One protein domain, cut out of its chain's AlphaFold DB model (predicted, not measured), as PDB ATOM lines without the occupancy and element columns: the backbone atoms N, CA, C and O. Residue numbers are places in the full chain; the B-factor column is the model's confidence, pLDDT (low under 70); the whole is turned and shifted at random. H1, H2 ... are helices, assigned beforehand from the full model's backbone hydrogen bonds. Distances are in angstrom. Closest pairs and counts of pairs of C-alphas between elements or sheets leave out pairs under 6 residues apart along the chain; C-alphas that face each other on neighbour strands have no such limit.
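What this domain is: This is residues 75 to 133 of the 240 residues of the protein "Zn(2)-C6 fungal-type domain-containing protein" of Microdochium bolleyi (UniProt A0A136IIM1). Three helices, H1, H2 and H3, make a small up-and-down bundle with their centres in a triangle, crossed rather than side by side, and from one end of it an arm sticks out: residues 122 to 133, the last residues of H3 and the short helix H4. H1 and H2, and then H2 and H3, fold back on each other as helical hairpins. The printed part has 59 residues with four named helices, in the order H1, H2, H3, H4, and no named strand; its class is all helix. The whole is loose, with a radius of gyration of the C-alphas of 13.2 A, and it spans 45 by 20 by 18 A, the arm adding to its length.

Where its parts are: H1, the longest helix, takes residues 75 to 91 and measures 24.3 A from first to last C-alpha; it begins at C-alpha 75, (-20.471, -0.697, 20.881). H2, residues 94 to 107, measures 20.1 A. H3, residues 110 to 124, measures 21.2 A and begins at C-alpha 110, (-20.169, 7.010, 32.754). H4, residues 127 to 133, measures 10.0 A and ends at C-alpha 133, (-1.485, 19.851, 56.649).

How they stand to each other: H1, H2 and H3 form a bundle, helices grouped together, that is up and down, each running against the one before it. H1 touches H2 with residues 88 to 90 alone, and H2 touches H1 with residues 96 to 100 alone; their closest C-alphas, of Met 89 and Ala 97, are 4.8 A apart. This hairpin has a tilt of 36 degrees, only just steep, opposite ways. H1 touches H3 with residues 81 to 85 alone, and H3 touches H1 with residues 110 to 114 alone; the closest C-alphas, of Leu 85 and Leu 114, are 6.7 A apart. Their tilt is 36 degrees, only just steep, the same way. H2 and H3, also a hairpin, touch with the C-alphas of Leu 104 and Ala 110 closest at 6.4 A, at a tilt of 38 degrees, only just steep, opposite ways. H4 is apart from H1, H2 and H3. In H1, H2 and H4 every O i to N i+4 pair is within hydrogen-bond range; in H3, 9 of 11 are.

The domain as a whole: The outline is a rod, and the two C-alphas farthest apart, of Ser 75 and Ala 132, are 46.0 A apart. Without residues 122 to 133, which stand free, the body of 47 residues spans 30 by 21 by 17 A. The three links, H1 to H2, H2 to H3 and H3 to H4, are tight, and the printed part has no cut. The mean pLDDT of the printed part is 82.7; residues 121 to 131 and residue 133 are under 70.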
ATOM      1  N   SER A  75     -20.235   0.316  19.848       85.50
ATOM      2  CA  SER A  75     -20.471  -0.697  20.881       85.50
ATOM      3  C   SER A  75     -19.188  -1.059  21.629       85.50
ATOM      4  O   SER A  75     -19.208  -1.215  22.845       85.50
ATOM      5  N   PHE A  76     -18.063  -1.156  20.913       89.38
ATOM      6  CA  PHE A  76     -16.758  -1.399  21.517       89.38
ATOM      7  C   PHE A  76     -16.323  -0.241  22.418       89.38
ATOM      8  O   PHE A  76     -15.856  -0.485  23.522       89.38
ATOM      9  N   GLU A  77     -16.523   1.009  21.998       88.31
ATOM     10  CA  GLU A  77     -16.227   2.189  22.816       88.31
ATOM     11  C   GLU A  77     -17.080   2.243  24.088       88.31
ATOM     12  O   GLU A  77     -16.560   2.531  25.164       88.31
ATOM     13  N   VAL A  78     -18.372   1.909  24.006       89.38
ATOM     14  CA  VAL A  78     -19.236   1.811  25.194       89.38
ATOM     15  C   VAL A  78     -18.733   0.720  26.139       89.38
ATOM     16  O   VAL A  78     -18.569   0.973  27.332       89.38
ATOM     17  N   LEU A  79     -18.434  -0.469  25.610       89.69
ATOM     18  CA  LEU A  79     -17.955  -1.591  26.414       89.69
ATOM     19  C   LEU A  79     -16.588  -1.296  27.047       89.69
ATOM     20  O   LEU A  79     -16.358  -1.615  28.211       89.69
ATOM     21  N   LYS A  80     -15.701  -0.625  26.310       90.62
ATOM     22  CA  LYS A  80     -14.396  -0.173  26.794       90.62
ATOM     23  C   LYS A  80     -14.545   0.797  27.965       90.62
ATOM     24  O   LYS A  80     -13.903   0.595  28.988       90.62
ATOM     25  N   ARG A  81     -15.431   1.793  27.862       88.38
ATOM     26  CA  ARG A  81     -15.705   2.747  28.955       88.38
ATOM     27  C   ARG A  81     -16.252   2.052  30.198       88.38
ATOM     28  O   ARG A  81     -15.834   2.367  31.307       88.38
ATOM     29  N   GLN A  82     -17.163   1.095  30.021       88.94
ATOM     30  CA  GLN A  82     -17.678   0.293  31.133       88.94
ATOM     31  C   GLN A  82     -16.563  -0.533  31.787       88.94
ATOM     32  O   GLN A  82     -16.456  -0.556  33.010       88.94
ATOM     33  N   GLY A  83     -15.697  -1.157  30.984       92.06
ATOM     34  CA  GLY A  83     -14.532  -1.890  31.479       92.06
ATOM     35  C   GLY A  83     -13.548  -1.003  32.244       92.06
ATOM     36  O   GLY A  83     -13.090  -1.389  33.316       92.06
ATOM     37  N   GLU A  84     -13.265   0.200  31.742       90.50
ATOM     38  CA  GLU A  84     -12.418   1.190  32.421       90.50
ATOM     39  C   GLU A  84     -13.018   1.607  33.769       90.50
ATOM     40  O   GLU A  84     -12.311   1.623  34.774       90.50
ATOM     41  N   LEU A  85     -14.325   1.871  33.819       90.25
ATOM     42  CA  LEU A  85     -15.020   2.226  35.055       90.25
ATOM     43  C   LEU A  85     -14.946   1.105  36.099       90.25
ATOM     44  O   LEU A  85     -14.612   1.359  37.256       90.25
ATOM     45  N   LEU A  86     -15.211  -0.136  35.685       91.31
ATOM     46  CA  LEU A  86     -15.115  -1.304  36.561       91.31
ATOM     47  C   LEU A  86     -13.685  -1.535  37.051       91.31
ATOM     48  O   LEU A  86     -13.481  -1.890  38.211       91.31
ATOM     49  N   HIS A  87     -12.692  -1.322  36.185       91.62
ATOM     50  CA  HIS A  87     -11.293  -1.413  36.575       91.62
ATOM     51  C   HIS A  87     -10.955  -0.382  37.656       91.62
ATOM     52  O   HIS A  87     -10.389  -0.763  38.675       91.62
ATOM     53  N   MET A  88     -11.374   0.878  37.486       86.50
ATOM     54  CA  MET A  88     -11.149   1.930  38.484       86.50
ATOM     55  C   MET A  88     -11.832   1.623  39.815       86.50
ATOM     56  O   MET A  88     -11.199   1.733  40.853       86.50
ATOM     57  N   MET A  89     -13.091   1.178  39.808       88.31
ATOM     58  CA  MET A  89     -13.773   0.800  41.052       88.31
ATOM     59  C   MET A  89     -13.083  -0.363  41.777       88.31
ATOM     60  O   MET A  89     -13.183  -0.462  42.994       88.31
ATOM     61  N   ARG A  90     -12.396  -1.250  41.043       91.75
ATOM     62  CA  ARG A  90     -11.673  -2.391  41.618       91.75
ATOM     63  C   ARG A  90     -10.294  -2.014  42.162       91.75
ATOM     64  O   ARG A  90      -9.838  -2.655  43.104       91.75
ATOM     65  N   THR A  91      -9.601  -1.068  41.533       90.44
ATOM     66  CA  THR A  91      -8.231  -0.679  41.910       90.44
ATOM     67  C   THR A  91      -8.177   0.510  42.862       90.44
ATOM     68  O   THR A  91      -7.173   0.672  43.554       90.44
ATOM     69  N   ALA A  92      -9.231   1.327  42.912       86.19
ATOM     70  CA  ALA A  92      -9.328   2.465  43.812       86.19
ATOM     71  C   ALA A  92      -9.518   2.024  45.277       86.19
ATOM     72  O   ALA A  92     -10.121   0.979  45.541       86.19
ATOM     73  N   PRO A  93      -9.040   2.823  46.248       87.50
ATOM     74  CA  PRO A  93      -9.353   2.614  47.655       87.50
ATOM     75  C   PRO A  93     -10.861   2.760  47.912       87.50
ATOM     76  O   PRO A  93     -11.570   3.457  47.185       87.50
ATOM     77  N   GLU A  94     -11.354   2.126  48.977       89.94
ATOM     78  CA  GLU A  94     -12.793   1.979  49.252       89.94
ATOM     79  C   GLU A  94     -13.560   3.314  49.253       89.94
ATOM     80  O   GLU A  94     -14.626   3.418  48.647       89.94
ATOM     81  N   GLY A  95     -12.985   4.364  49.849       86.62
ATOM     82  CA  GLY A  95     -13.598   5.696  49.865       86.62
ATOM     83  C   GLY A  95     -13.780   6.308  48.470       86.62
ATOM     84  O   GLY A  95     -14.798   6.939  48.199       86.62
ATOM     85  N   GLU A  96     -12.835   6.080  47.560       86.62
ATOM     86  CA  GLU A  96     -12.905   6.582  46.183       86.62
ATOM     87  C   GLU A  96     -13.835   5.747  45.306       86.62
ATOM     88  O   GLU A  96     -14.574   6.294  44.489       86.62
ATOM     89  N   ALA A  97     -13.853   4.427  45.502       90.19
ATOM     90  CA  ALA A  97     -14.786   3.545  44.809       90.19
ATOM     91  C   ALA A  97     -16.250   3.914  45.119       90.19
ATOM     92  O   ALA A  97     -17.106   3.883  44.228       90.19
ATOM     93  N   LEU A  98     -16.532   4.315  46.363       91.00
ATOM     94  CA  LEU A  98     -17.843   4.815  46.774       91.00
ATOM     95  C   LEU A  98     -18.168   6.172  46.142       91.00
ATOM     96  O   LEU A  98     -19.283   6.338  45.645       91.00
ATOM     97  N   ASP A  99     -17.222   7.115  46.093       89.62
ATOM     98  CA  ASP A  99     -17.424   8.399  45.405       89.62
ATOM     99  C   ASP A  99     -17.776   8.189  43.923       89.62
ATOM    100  O   ASP A  99     -18.776   8.721  43.437       89.62
ATOM    101  N   ILE A 100     -17.039   7.317  43.224       90.31
ATOM    102  CA  ILE A 100     -17.332   6.944  41.831       90.31
ATOM    103  C   ILE A 100     -18.776   6.432  41.690       90.31
ATOM    104  O   ILE A 100     -19.503   6.860  40.789       90.31
ATOM    105  N   LEU A 101     -19.210   5.536  42.579       91.44
ATOM    106  CA  LEU A 101     -20.554   4.954  42.566       91.44
ATOM    107  C   LEU A 101     -21.645   6.007  42.820       91.44
ATOM    108  O   LEU A 101     -22.665   6.021  42.125       91.44
ATOM    109  N   PHE A 102     -21.450   6.888  43.804       90.88
ATOM    110  CA  PHE A 102     -22.403   7.955  44.110       90.88
ATOM    111  C   PHE A 102     -22.545   8.922  42.941       90.88
ATOM    112  O   PHE A 102     -23.664   9.265  42.555       90.88
ATOM    113  N   ARG A 103     -21.427   9.294  42.317       90.00
ATOM    114  CA  ARG A 103     -21.423  10.162  41.141       90.00
ATOM    115  C   ARG A 103     -22.105   9.504  39.951       90.00
ATOM    116  O   ARG A 103     -22.918  10.153  39.306       90.00
ATOM    117  N   LEU A 104     -21.861   8.215  39.717       91.50
ATOM    118  CA  LEU A 104     -22.527   7.466  38.652       91.50
ATOM    119  C   LEU A 104     -24.049   7.429  38.837       91.50
ATOM    120  O   LEU A 104     -24.786   7.610  37.871       91.50
ATOM    121  N   ARG A 105     -24.529   7.243  40.073       92.25
ATOM    122  CA  ARG A 105     -25.969   7.295  40.375       92.25
ATOM    123  C   ARG A 105     -26.558   8.693  40.210       92.25
ATOM    124  O   ARG A 105     -27.705   8.803  39.796       92.25
ATOM    125  N   ALA A 106     -25.797   9.738  40.535       90.88
ATOM    126  CA  ALA A 106     -26.252  11.120  40.425       90.88
ATOM    127  C   ALA A 106     -26.296  11.621  38.972       90.88
ATOM    128  O   ALA A 106     -27.241  12.310  38.599       90.88
ATOM    129  N   SER A 107     -25.287  11.295  38.155       83.19
ATOM    130  CA  SER A 107     -25.163  11.818  36.789       83.19
ATOM    131  C   SER A 107     -25.702  10.890  35.705       83.19
ATOM    132  O   SER A 107     -25.975  11.363  34.611       83.19
ATOM    133  N   GLY A 108     -25.790   9.577  35.938       84.06
ATOM    134  CA  GLY A 108     -26.165   8.584  34.917       84.06
ATOM    135  C   GLY A 108     -25.134   8.388  33.788       84.06
ATOM    136  O   GLY A 108     -25.122   7.342  33.144       84.06
ATOM    137  N   ASP A 109     -24.229   9.349  33.580       88.44
ATOM    138  CA  ASP A 109     -23.218   9.331  32.522       88.44
ATOM    139  C   ASP A 109     -21.861   8.786  32.986       88.44
ATOM    140  O   ASP A 109     -21.129   9.426  33.743       88.44
ATOM    141  N   ALA A 110     -21.458   7.635  32.440       87.44
ATOM    142  CA  ALA A 110     -20.169   7.010  32.754       87.44
ATOM    143  C   ALA A 110     -18.953   7.841  32.291       87.44
ATOM    144  O   ALA A 110     -17.906   7.821  32.934       87.44
ATOM    145  N   GLN A 111     -19.070   8.586  31.183       89.06
ATOM    146  CA  GLN A 111     -17.944   9.333  30.605       89.06
ATOM    147  C   GLN A 111     -17.547  10.549  31.460       89.06
ATOM    148  O   GLN A 111     -16.361  10.786  31.682       89.06
ATOM    149  N   SER A 112     -18.528  11.279  31.987       88.50
ATOM    150  CA  SER A 112     -18.311  12.447  32.849       88.50
ATOM    151  C   SER A 112     -17.660  12.057  34.179       88.50
ATOM    152  O   SER A 112     -16.796  12.776  34.692       88.50
ATOM    153  N   VAL A 113     -18.029  10.887  34.714       90.06
ATOM    154  CA  VAL A 113     -17.420  10.306  35.919       90.06
ATOM    155  C   VAL A 113     -15.975   9.888  35.650       90.06
ATOM    156  O   VAL A 113     -15.097  10.249  36.430       90.06
ATOM    157  N   LEU A 114     -15.706   9.208  34.527       87.75
ATOM    158  CA  LEU A 114     -14.349   8.823  34.117       87.75
ATOM    159  C   LEU A 114     -13.417  10.037  34.006       87.75
ATOM    160  O   LEU A 114     -12.311  10.010  34.541       87.75
ATOM    161  N   GLU A 115     -13.860  11.111  33.353       87.38
ATOM    162  CA  GLU A 115     -13.042  12.314  33.153       87.38
ATOM    163  C   GLU A 115     -12.767  13.053  34.465       87.38
ATOM    164  O   GLU A 115     -11.645  13.467  34.771       87.38
ATOM    165  N   SER A 116     -13.800  13.161  35.294       85.12
ATOM    166  CA  SER A 116     -13.667  13.798  36.593       85.12
ATOM    167  C   SER A 116     -12.777  13.009  37.544       85.12
ATOM    168  O   SER A 116     -12.040  13.601  38.327       85.12
ATOM    169  N   PHE A 117     -12.846  11.678  37.498       82.19
ATOM    170  CA  PHE A 117     -12.024  10.818  38.339       82.19
ATOM    171  C   PHE A 117     -10.557  10.839  37.896       82.19
ATOM    172  O   PHE A 117      -9.667  11.010  38.729       82.19
ATOM    173  N   ARG A 118     -10.298  10.798  36.580       83.06
ATOM    174  CA  ARG A 118      -8.955  11.016  36.006       83.06
ATOM    175  C   ARG A 118      -8.356  12.349  36.455       83.06
ATOM    176  O   ARG A 118      -7.174  12.410  36.777       83.06
ATOM    177  N   SER A 119      -9.185  13.386  36.546       76.50
ATOM    178  CA  SER A 119      -8.781  14.702  37.049       76.50
ATOM    179  C   SER A 119      -8.581  14.737  38.573       76.50
ATOM    180  O   SER A 119      -7.727  15.473  39.065       76.50
ATOM    181  N   SER A 120      -9.342  13.942  39.334       75.38
ATOM    182  CA  SER A 120      -9.267  13.868  40.801       75.38
ATOM    183  C   SER A 120      -8.013  13.146  41.299       75.38
ATOM    184  O   SER A 120      -7.375  13.628  42.237       75.38
ATOM    185  N   MET A 121      -7.587  12.069  40.622       63.62
ATOM    186  CA  MET A 121      -6.321  11.385  40.934       63.62
ATOM    187  C   MET A 121      -5.112  12.336  40.857       63.62
ATOM    188  O   MET A 121      -4.149  12.182  41.606       63.62
ATOM    189  N   GLY A 122      -5.174  13.374  40.014       59.41
ATOM    190  CA  GLY A 122      -4.142  14.415  39.933       59.41
ATOM    191  C   GLY A 122      -4.143  15.426  41.089       59.41
ATOM    192  O   GLY A 122      -3.178  16.173  41.235       59.41
ATOM    193  N   ARG A 123      -5.197  15.478  41.918       58.25
ATOM    194  CA  ARG A 123      -5.305  16.416  43.053       58.25
ATOM    195  C   ARG A 123      -4.991  15.798  44.409       58.25
ATOM    196  O   ARG A 123      -4.584  16.530  45.306       58.25
ATOM    197  N   GLN A 124      -5.173  14.490  44.571       58.91
ATOM    198  CA  GLN A 124      -4.990  13.832  45.868       58.91
ATOM    199  C   GLN A 124      -3.514  13.616  46.241       58.91
ATOM    200  O   GLN A 124      -3.200  13.552  47.427       58.91
ATOM    201  N   TYR A 125      -2.587  13.602  45.274       57.28
ATOM    202  CA  TYR A 125      -1.147  13.585  45.553       57.28
ATOM    203  C   TYR A 125      -0.512  14.946  45.257       57.28
ATOM    204  O   TYR A 125       0.101  15.169  44.215       57.28
ATOM    205  N   GLN A 126      -0.672  15.881  46.194       57.12
ATOM    206  CA  GLN A 126      -0.019  17.185  46.142       57.12
ATOM    207  C   GLN A 126       0.920  17.285  47.359       57.12
ATOM    208  O   GLN A 126       0.456  17.474  48.487       57.12
ATOM    209  N   PRO A 127       2.243  17.099  47.174       59.47
ATOM    210  CA  PRO A 127       3.205  17.071  48.276       59.47
ATOM    211  C   PRO A 127       3.155  18.319  49.168       59.47
ATOM    212  O   PRO A 127       3.340  18.205  50.380       59.47
ATOM    213  N   SER A 128       2.846  19.496  48.607       68.56
ATOM    214  CA  SER A 128       2.708  20.725  49.399       68.56
ATOM    215  C   SER A 128       1.399  20.816  50.190       68.56
ATOM    216  O   SER A 128       1.396  21.450  51.234       68.56
ATOM    217  N   ALA A 129       0.321  20.132  49.795       67.31
ATOM    218  CA  ALA A 129      -0.891  20.010  50.604       67.31
ATOM    219  C   ALA A 129      -0.620  19.132  51.831       67.31
ATOM    220  O   ALA A 129      -1.018  19.475  52.939       67.31
ATOM    221  N   ILE A 130       0.147  18.050  51.660       64.62
ATOM    222  CA  ILE A 130       0.608  17.213  52.774       64.62
ATOM    223  C   ILE A 130       1.543  18.013  53.694       64.62
ATOM    224  O   ILE A 130       1.414  17.921  54.911       64.62
ATOM    225  N   GLN A 131       2.459  18.826  53.148       67.94
ATOM    226  CA  GLN A 131       3.298  19.722  53.958       67.94
ATOM    227  C   GLN A 131       2.484  20.809  54.668       67.94
ATOM    228  O   GLN A 131       2.755  21.069  55.832       67.94
ATOM    229  N   ALA A 132       1.474  21.399  54.027       71.94
ATOM    230  CA  ALA A 132       0.599  22.395  54.641       71.94
ATOM    231  C   ALA A 132      -0.228  21.789  55.785       71.94
ATOM    232  O   ALA A 132      -0.290  22.356  56.870       71.94
ATOM    233  N   VAL A 133      -0.787  20.590  55.588       67.44
ATOM    234  CA  VAL A 133      -1.485  19.851  56.649       67.44
ATOM    235  C   VAL A 133      -0.520  19.480  57.779       67.44
ATOM    236  O   VAL A 133      -0.869  19.638  58.942       67.44
TER     237      VAL A 133